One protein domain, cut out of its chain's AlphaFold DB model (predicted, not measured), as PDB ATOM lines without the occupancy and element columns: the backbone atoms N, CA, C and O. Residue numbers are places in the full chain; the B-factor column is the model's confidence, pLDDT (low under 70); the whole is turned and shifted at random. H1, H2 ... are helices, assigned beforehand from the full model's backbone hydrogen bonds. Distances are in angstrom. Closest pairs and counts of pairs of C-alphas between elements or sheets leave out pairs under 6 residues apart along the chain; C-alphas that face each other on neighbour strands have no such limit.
ATOM      1  N   SER A   2      24.817  29.921 284.565       52.41
ATOM      2  CA  SER A   2      25.706  29.150 283.668       52.41
ATOM      3  C   SER A   2      24.988  28.127 282.767       52.41
ATOM      4  O   SER A   2      25.369  27.964 281.617       52.41
ATOM      5  N   ALA A   3      23.908  27.490 283.246       54.12
ATOM      6  CA  ALA A   3      23.164  26.485 282.471       54.12
ATOM      7  C   ALA A   3      22.340  27.076 281.306       54.12
ATOM      8  O   ALA A   3      22.250  26.465 280.246       54.12
ATOM      9  N   GLU A   4      21.779  28.278 281.474       52.75
ATOM     10  CA  GLU A   4      21.014  28.960 280.415       52.75
ATOM     11  C   GLU A   4      21.922  29.484 279.293       52.75
ATOM     12  O   GLU A   4      21.538  29.439 278.127       52.75
ATOM     13  N   ILE A   5      23.147  29.909 279.629       55.34
ATOM     14  CA  ILE A   5      24.166  30.313 278.645       55.34
ATOM     15  C   ILE A   5      24.585  29.104 277.796       55.34
ATOM     16  O   ILE A   5      24.623  29.200 276.574       55.34
ATOM     17  N   GLN A   6      24.793  27.942 278.423       56.41
ATOM     18  CA  GLN A   6      25.139  26.702 277.720       56.41
ATOM     19  C   GLN A   6      24.016  26.210 276.794       56.41
ATOM     20  O   GLN A   6      24.281  25.769 275.679       56.41
ATOM     21  N   GLN A   7      22.752  26.333 277.213       61.50
ATOM     22  CA  GLN A   7      21.599  25.971 276.380       61.50
ATOM     23  C   GLN A   7      21.393  26.925 275.195       61.50
ATOM     24  O   GLN A   7      20.963  26.492 274.122       61.50
ATOM     25  N   ALA A   8      21.692  28.214 275.373       56.97
ATOM     26  CA  ALA A   8      21.658  29.200 274.296       56.97
ATOM     27  C   ALA A   8      22.780  28.954 273.271       56.97
ATOM     28  O   ALA A   8      22.537  29.013 272.065       56.97
ATOM     29  N   GLU A   9      23.978  28.604 273.745       63.09
ATOM     30  CA  GLU A   9      25.122  28.252 272.902       63.09
ATOM     31  C   GLU A   9      24.870  26.956 272.117       63.09
ATOM     32  O   GLU A   9      25.088  26.914 270.908       63.09
ATOM     33  N   GLU A  10      24.304  25.919 272.746       63.94
ATOM     34  CA  GLU A  10      23.992  24.662 272.054       63.94
ATOM     35  C   GLU A  10      22.906  24.846 270.976       63.94
ATOM     36  O   GLU A  10      23.002  24.267 269.889       63.94
ATOM     37  N   LYS A  11      21.892  25.690 271.228       67.12
ATOM     38  CA  LYS A  11      20.884  26.050 270.215       67.12
ATOM     39  C   LYS A  11      21.504  26.799 269.036       67.12
ATOM     40  O   LYS A  11      21.255  26.421 267.894       67.12
ATOM     41  N   SER A  12      22.355  27.787 269.317       70.44
ATOM     42  CA  SER A  12      23.105  28.534 268.303       70.44
ATOM     43  C   SER A  12      23.961  27.604 267.434       70.44
ATOM     44  O   SER A  12      23.904  27.664 266.205       70.44
ATOM     45  N   ILE A  13      24.698  26.680 268.054       68.50
ATOM     46  CA  ILE A  13      25.543  25.710 267.348       68.50
ATOM     47  C   ILE A  13      24.700  24.783 266.467       68.50
ATOM     48  O   ILE A  13      25.082  24.501 265.330       68.50
ATOM     49  N   ARG A  14      23.543  24.312 266.950       70.88
ATOM     50  CA  ARG A  14      22.649  23.437 266.173       70.88
ATOM     51  C   ARG A  14      22.042  24.140 264.968       70.88
ATOM     52  O   ARG A  14      21.995  23.534 263.899       70.88
ATOM     53  N   GLU A  15      21.630  25.396 265.105       73.50
ATOM     54  CA  GLU A  15      21.145  26.194 263.975       73.50
ATOM     55  C   GLU A  15      22.254  26.397 262.935       73.50
ATOM     56  O   GLU A  15      22.057  26.059 261.766       73.50
ATOM     57  N   LEU A  16      23.461  26.780 263.372       65.00
ATOM     58  CA  LEU A  16      24.638  26.933 262.507       65.00
ATOM     59  C   LEU A  16      25.028  25.633 261.785       65.00
ATOM     60  O   LEU A  16      25.440  25.652 260.623       65.00
ATOM     61  N   LEU A  17      24.917  24.485 262.458       68.38
ATOM     62  CA  LEU A  17      25.147  23.175 261.846       68.38
ATOM     63  C   LEU A  17      24.037  22.828 260.847       68.38
ATOM     64  O   LEU A  17      24.341  22.365 259.749       68.38
ATOM     65  N   SER A  18      22.770  23.081 261.181       71.00
ATOM     66  CA  SER A  18      21.636  22.793 260.293       71.00
ATOM     67  C   SER A  18      21.696  23.597 258.993       71.00
ATOM     68  O   SER A  18      21.449  23.056 257.917       71.00
ATOM     69  N   GLU A  19      22.120  24.859 259.069       68.62
ATOM     70  CA  GLU A  19      22.269  25.734 257.912       68.62
ATOM     71  C   GLU A  19      23.484  25.349 257.056       68.62
ATOM     72  O   GLU A  19      23.437  25.435 255.829       68.62
ATOM     73  N   ARG A  20      24.547  24.823 257.683       63.47
ATOM     74  CA  ARG A  20      25.724  24.281 256.987       63.47
ATOM     75  C   ARG A  20      25.416  22.999 256.221       63.47
ATOM     76  O   ARG A  20      25.871  22.834 255.093       63.47
ATOM     77  N   TYR A  21      24.693  22.074 256.844       65.69
ATOM     78  CA  TYR A  21      24.367  20.786 256.239       65.69
ATOM     79  C   TYR A  21      23.070  20.830 255.439       65.69
ATOM     80  O   TYR A  21      22.653  19.791 254.949       65.69
ATOM     81  N   LYS A  22      22.445  22.001 255.255       73.25
ATOM     82  CA  LYS A  22      21.164  22.140 254.552       73.25
ATOM     83  C   LYS A  22      21.178  21.513 253.155       73.25
ATOM     84  O   LYS A  22      20.200  20.871 252.788       73.25
ATOM     85  N   ASP A  23      22.293  21.625 252.436       65.94
ATOM     86  CA  ASP A  23      22.463  21.054 251.091       65.94
ATOM     87  C   ASP A  23      22.711  19.532 251.115       65.94
ATOM     88  O   ASP A  23      22.339  18.825 250.185       65.94
ATOM     89  N   TYR A  24      23.284  19.004 252.203       69.12
ATOM     90  CA  TYR A  24      23.400  17.557 252.437       69.12
ATOM     91  C   TYR A  24      22.089  16.947 252.963       69.12
ATOM     92  O   TYR A  24      21.763  15.809 252.637       69.12
ATOM     93  N   LEU A  25      21.350  17.688 253.792       70.94
ATOM     94  CA  LEU A  25      20.101  17.273 254.432       70.94
ATOM     95  C   LEU A  25      18.921  17.317 253.455       70.94
ATOM     96  O   LEU A  25      18.038  16.473 253.549       70.94
ATOM     97  N   ASN A  26      18.922  18.257 252.503       71.69
ATOM     98  CA  ASN A  26      17.920  18.367 251.437       71.69
ATOM     99  C   ASN A  26      18.410  17.775 250.105       71.69
ATOM    100  O   ASN A  26      18.059  18.272 249.035       71.69
ATOM    101  N   LEU A  27      19.249  16.738 250.151       76.50
ATOM    102  CA  LEU A  27      19.758  16.105 248.940       76.50
ATOM    103  C   LEU A  27      18.647  15.283 248.265       76.50
ATOM    104  O   LEU A  27      18.147  14.318 248.840       76.50
ATOM    105  N   SER A  28      18.281  15.651 247.036       79.69
ATOM    106  CA  SER A  28      17.297  14.915 246.233       79.69
ATOM    107  C   SER A  28      17.842  13.547 245.801       79.69
ATOM    108  O   SER A  28      19.035  13.400 245.524       79.69
ATOM    109  N   ASP A  29      16.972  12.539 245.676       84.06
ATOM    110  CA  ASP A  29      17.361  11.190 245.233       84.06
ATOM    111  C   ASP A  29      18.043  11.196 243.853       84.06
ATOM    112  O   ASP A  29      18.970  10.421 243.602       84.06
ATOM    113  N   ALA A  30      17.647  12.121 242.971       81.69
ATOM    114  CA  ALA A  30      18.273  12.306 241.662       81.69
ATOM    115  C   ALA A  30      19.737  12.771 241.773       81.69
ATOM    116  O   ALA A  30      20.608  12.295 241.036       81.69
ATOM    117  N   ASP A  31      20.030  13.662 242.722       76.88
ATOM    118  CA  ASP A  31      21.384  14.156 242.965       76.88
ATOM    119  C   ASP A  31      22.235  13.086 243.647       76.88
ATOM    120  O   ASP A  31      23.398  12.894 243.291       76.88
ATOM    121  N   ARG A  32      21.641  12.292 244.546       79.69
ATOM    122  CA  ARG A  32      22.307  11.137 245.162       79.69
ATOM    123  C   ARG A  32      22.817  10.145 244.115       79.69
ATOM    124  O   ARG A  32      23.967   9.714 244.189       79.69
ATOM    125  N   ILE A  33      21.995   9.817 243.117       84.56
ATOM    126  CA  ILE A  33      22.380   8.923 242.012       84.56
ATOM    127  C   ILE A  33      23.523   9.534 241.189       84.56
ATOM    128  O   ILE A  33      24.488   8.843 240.856       84.56
ATOM    129  N   ARG A  34      23.463  10.842 240.915       81.94
ATOM    130  CA  ARG A  34      24.520  11.578 240.206       81.94
ATOM    131  C   ARG A  34      25.861  11.518 240.948       81.94
ATOM    132  O   ARG A  34      26.877  11.228 240.320       81.94
ATOM    133  N   TYR A  35      25.869  11.723 242.267       80.31
ATOM    134  CA  TYR A  35      27.083  11.631 243.090       80.31
ATOM    135  C   TYR A  35      27.660  10.218 243.153       80.31
ATOM    136  O   TYR A  35      28.877  10.054 243.102       80.31
ATOM    137  N   VAL A  36      26.809   9.192 243.221       85.75
ATOM    138  CA  VAL A  36      27.255   7.790 243.199       85.75
ATOM    139  C   VAL A  36      27.913   7.445 241.862       85.75
ATOM    140  O   VAL A  36      28.952   6.785 241.846       85.75
ATOM    141  N   ASN A  37      27.353   7.915 240.747       87.56
ATOM    142  CA  ASN A  37      27.946   7.703 239.427       87.56
ATOM    143  C   ASN A  37      29.270   8.462 239.278       87.56
ATOM    144  O   ASN A  37      30.264   7.864 238.876       87.56
ATOM    145  N   PHE A  38      29.322   9.724 239.712       87.00
ATOM    146  CA  PHE A  38      30.566  10.494 239.732       87.00
ATOM    147  C   PHE A  38      31.637   9.845 240.616       87.00
ATOM    148  O   PHE A  38      32.785   9.749 240.204       87.00
ATOM    149  N   SER A  39      31.285   9.335 241.800       86.12
ATOM    150  CA  SER A  39      32.222   8.629 242.685       86.12
ATOM    151  C   SER A  39      32.823   7.388 242.022       86.12
ATOM    152  O   SER A  39      34.018   7.134 242.185       86.12
ATOM    153  N   LYS A  40      32.028   6.635 241.250       90.00
ATOM    154  CA  LYS A  40      32.517   5.482 240.481       90.00
ATOM    155  C   LYS A  40      33.478   5.909 239.373       90.00
ATOM    156  O   LYS A  40      34.553   5.328 239.262       90.00
ATOM    157  N   GLU A  41      33.120   6.928 238.594       86.62
ATOM    158  CA  GLU A  41      33.975   7.464 237.523       86.62
ATOM    159  C   GLU A  41      35.267   8.077 238.069       86.62
ATOM    160  O   GLU A  41      36.341   7.875 237.508       86.62
ATOM    161  N   LEU A  42      35.175   8.793 239.189       86.31
ATOM    162  CA  LEU A  42      36.311   9.395 239.868       86.31
ATOM    163  C   LEU A  42      37.249   8.315 240.401       86.31
ATOM    164  O   LEU A  42      38.445   8.411 240.165       86.31
ATOM    165  N   SER A  43      36.721   7.278 241.060       86.81
ATOM    166  CA  SER A  43      37.515   6.149 241.562       86.81
ATOM    167  C   SER A  43      38.220   5.405 240.424       86.81
ATOM    168  O   SER A  43      39.419   5.146 240.504       86.81
ATOM    169  N   ALA A  44      37.517   5.150 239.315       86.69
ATOM    170  CA  ALA A  44      38.110   4.548 238.124       86.69
ATOM    171  C   ALA A  44      39.223   5.423 237.517       86.69
ATOM    172  O   ALA A  44      40.261   4.904 237.115       86.69
ATOM    173  N   ALA A  45      39.038   6.746 237.488       83.81
ATOM    174  CA  ALA A  45      40.042   7.685 236.992       83.81
ATOM    175  C   ALA A  45      41.228   7.883 237.955       83.81
ATOM    176  O   ALA A  45      42.317   8.209 237.497       83.81
ATOM    177  N   LEU A  46      41.032   7.696 239.265       84.19
ATOM    178  CA  LEU A  46      42.078   7.808 240.293       84.19
ATOM    179  C   LEU A  46      42.973   6.564 240.353       84.19
ATOM    180  O   LEU A  46      44.143   6.672 240.702       84.19
ATOM    181  N   HIS A  47      42.411   5.395 240.039       82.31
ATOM    182  CA  HIS A  47      43.139   4.129 239.949       82.31
ATOM    183  C   HIS A  47      43.830   3.909 238.595       82.31
ATOM    184  O   HIS A  47      44.589   2.952 238.461       82.31
ATOM    185  N   GLY A  48      43.570   4.759 237.601       77.44
ATOM    186  CA  GLY A  48      44.329   4.788 236.354       77.44
ATOM    187  C   GLY A  48      45.589   5.647 236.485       77.44
ATOM    188  O   GLY A  48      45.585   6.653 237.187       77.44
ATOM    189  N   ASP A  49      46.648   5.294 235.757       76.38
ATOM    190  CA  ASP A  49      47.925   6.031 235.759       76.38
ATOM    191  C   ASP A  49      47.871   7.379 234.991       76.38
ATOM    192  O   ASP A  49      48.856   8.120 234.956       76.38
ATOM    193  N   ASP A  50      46.724   7.735 234.390       78.38
ATOM    194  CA  ASP A  50      46.564   8.904 233.515       78.38
ATOM    195  C   ASP A  50      45.966  10.140 234.237       78.38
ATOM    196  O   ASP A  50      44.746  10.226 234.439       78.38
ATOM    197  N   PRO A  51      46.756  11.198 234.522       77.31
ATOM    198  CA  PRO A  51      46.274  12.404 235.214       77.31
ATOM    199  C   PRO A  51      45.289  13.248 234.382       77.31
ATOM    200  O   PRO A  51      44.566  14.098 234.911       77.31
ATOM    201  N   SER A  52      45.242  13.035 233.064       81.00
ATOM    202  CA  SER A  52      44.348  13.731 232.131       81.00
ATOM    203  C   SER A  52      42.899  13.236 232.216       81.00
ATOM    204  O   SER A  52      41.971  14.041 232.079       81.00
ATOM    205  N   SER A  53      42.702  11.944 232.500       79.44
ATOM    206  CA  SER A  53      41.387  11.326 232.700       79.44
ATOM    207  C   SER A  53      40.707  11.900 233.942       79.44
ATOM    208  O   SER A  53      39.587  12.411 233.869       79.44
ATOM    209  N   LEU A  54      41.448  11.970 235.054       82.75
ATOM    210  CA  LEU A  54      40.985  12.561 236.307       82.75
ATOM    211  C   LEU A  54      40.555  14.025 236.133       82.75
ATOM    212  O   LEU A  54      39.480  14.429 236.585       82.75
ATOM    213  N   LYS A  55      41.365  14.818 235.419       84.69
ATOM    214  CA  LYS A  55      41.068  16.231 235.150       84.69
ATOM    215  C   LYS A  55      39.793  16.409 234.318       84.69
ATOM    216  O   LYS A  55      39.034  17.340 234.583       84.69
ATOM    217  N   ARG A  56      39.530  15.525 233.345       83.75
ATOM    218  CA  ARG A  56      38.284  15.531 232.554       83.75
ATOM    219  C   ARG A  56      37.074  15.143 233.389       83.75
ATOM    220  O   ARG A  56      36.070  15.840 233.308       83.75
ATOM    221  N   THR A  57      37.161  14.085 234.189       83.12
ATOM    222  CA  THR A  57      36.045  13.620 235.027       83.12
ATOM    223  C   THR A  57      35.640  14.685 236.045       83.12
ATOM    224  O   THR A  57      34.469  15.053 236.127       83.12
ATOM    225  N   ILE A  58      36.616  15.265 236.754       82.00
ATOM    226  CA  ILE A  58      36.379  16.368 237.697       82.00
ATOM    227  C   ILE A  58      35.854  17.607 236.962       82.00
ATOM    228  O   ILE A  58      34.872  18.206 237.392       82.00
ATOM    229  N   GLY A  59      36.472  17.980 235.836       82.19
ATOM    230  CA  GLY A  59      36.055  19.136 235.046       82.19
ATOM    231  C   GLY A  59      34.614  19.015 234.552       82.19
ATOM    232  O   GLY A  59      33.810  19.909 234.790       82.19
ATOM    233  N   ASN A  60      34.254  17.892 233.935       82.06
ATOM    234  CA  ASN A  60      32.903  17.661 233.431       82.06
ATOM    235  C   ASN A  60      31.863  17.712 234.555       82.06
ATOM    236  O   ASN A  60      30.807  18.312 234.370       82.06
ATOM    237  N   HIS A  61      32.164  17.152 235.728       78.75
ATOM    238  CA  HIS A  61      31.255  17.213 236.872       78.75
ATOM    239  C   HIS A  61      31.092  18.637 237.428       78.75
ATOM    240  O   HIS A  61      29.980  19.036 237.763       78.75
ATOM    241  N   ILE A  62      32.172  19.426 237.470       77.38
ATOM    242  CA  ILE A  62      32.142  20.805 237.981       77.38
ATOM    243  C   ILE A  62      31.450  21.770 237.008       77.38
ATOM    244  O   ILE A  62      30.675  22.621 237.436       77.38
ATOM    245  N   PHE A  63      31.733  21.657 235.707       79.31
ATOM    246  CA  PHE A  63      31.257  22.608 234.699       79.31
ATOM    247  C   PHE A  63      29.845  22.307 234.175       79.31
ATOM    248  O   PHE A  63      29.203  23.225 233.672       79.31
ATOM    249  N   SER A  64      29.345  21.069 234.290       77.19
ATOM    250  CA  SER A  64      28.019  20.712 233.751       77.19
ATOM    251  C   SER A  64      26.855  21.201 234.620       77.19
ATOM    252  O   SER A  64      25.825  21.587 234.081       77.19
ATOM    253  N   ASP A  65      27.003  21.218 235.951       68.69
ATOM    254  CA  ASP A  65      25.954  21.676 236.876       68.69
ATOM    255  C   ASP A  65      26.557  22.408 238.099       68.69
ATOM    256  O   ASP A  65      26.526  21.885 239.219       68.69
TER     257      ASP A  65
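What this domain is: This is residues 2 to 65 of the 219 residues of the protein "Mitochondrial import inner membrane translocase subunit TIM22" of Schistosoma curassoni (UniProt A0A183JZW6). A long helix, H1, sticks out as a free arm from a helical hairpin of H3 and H4, with the short helix H2 at the turn between arm and hairpin. H1 and H3 together make a wide V, and H4 folds back alongside H3 at the end of the second limb. The printed part has 64 residues with four named helices, H1, H2, H3 and H4 in that order along the chain, and no named strand; the class is all helix. The whole is extended, with a radius of gyration of the C-alphas of 19.0 A and spans of 58 by 25 by 18 A, the arm H1 making much of the length.

How they stand to each other: The longest helix, H1, residues 2 to 20, touches no helix. Residues 2 to 23, of which 2 to 20 belong to H1, stand free. H2, residues 22 to 25, meets H1 only through their link. H3, residues 29 to 46, is apart from both H1 and H2. H4, residues 51 to 64, is likewise apart from H1 and H2. H3 and H4 form a helical hairpin. They touch, with 10 pairs of C-alphas within 8 A, and the closest C-alphas are those of Ala 45 and Leu 54, 5.0 A apart. H3 touches H4 with residues 38 to 46 alone. Their lines stand at a shallow tilt of 17 degrees, and they run opposite ways, with centres 12.1 A apart. In H1, H3 and H4 every pair of O of residue i and N of residue i+4 is within hydrogen-bond range, while H2 is too short for such a pair.

Where its parts are: H1 begins at C-alpha 2, at (25.706, 29.150, 283.668), and runs 27.1 A to C-alpha 20. H2, Lys 22 to Leu 25, has four residues. H3 begins at C-alpha 29, at (17.361, 11.190, 245.233), and measures 25.4 A to C-alpha 46. H4 measures 20.1 A from C-alpha 51 to C-alpha 64, which is at (28.019, 20.712, 233.751).

The domain as a whole: The two C-alphas farthest apart are those of Ser 2 and Asp 50, at 58.0 A. The printed part, residues 2 to 65, has no cut. The links from H1 to H2, from H2 to H3 and from H3 to H4 are tight, with 1, 3 and 4 residues between the helices. Residues 25 to 31, of which 29 to 31 belong to H3, and residues 47 to 52 also stand free. The mean pLDDT of the printed part is 75.2, and 19 residues are under 70, among them residues 2 to 11; the mean is 63 in H1 and 84 in H3.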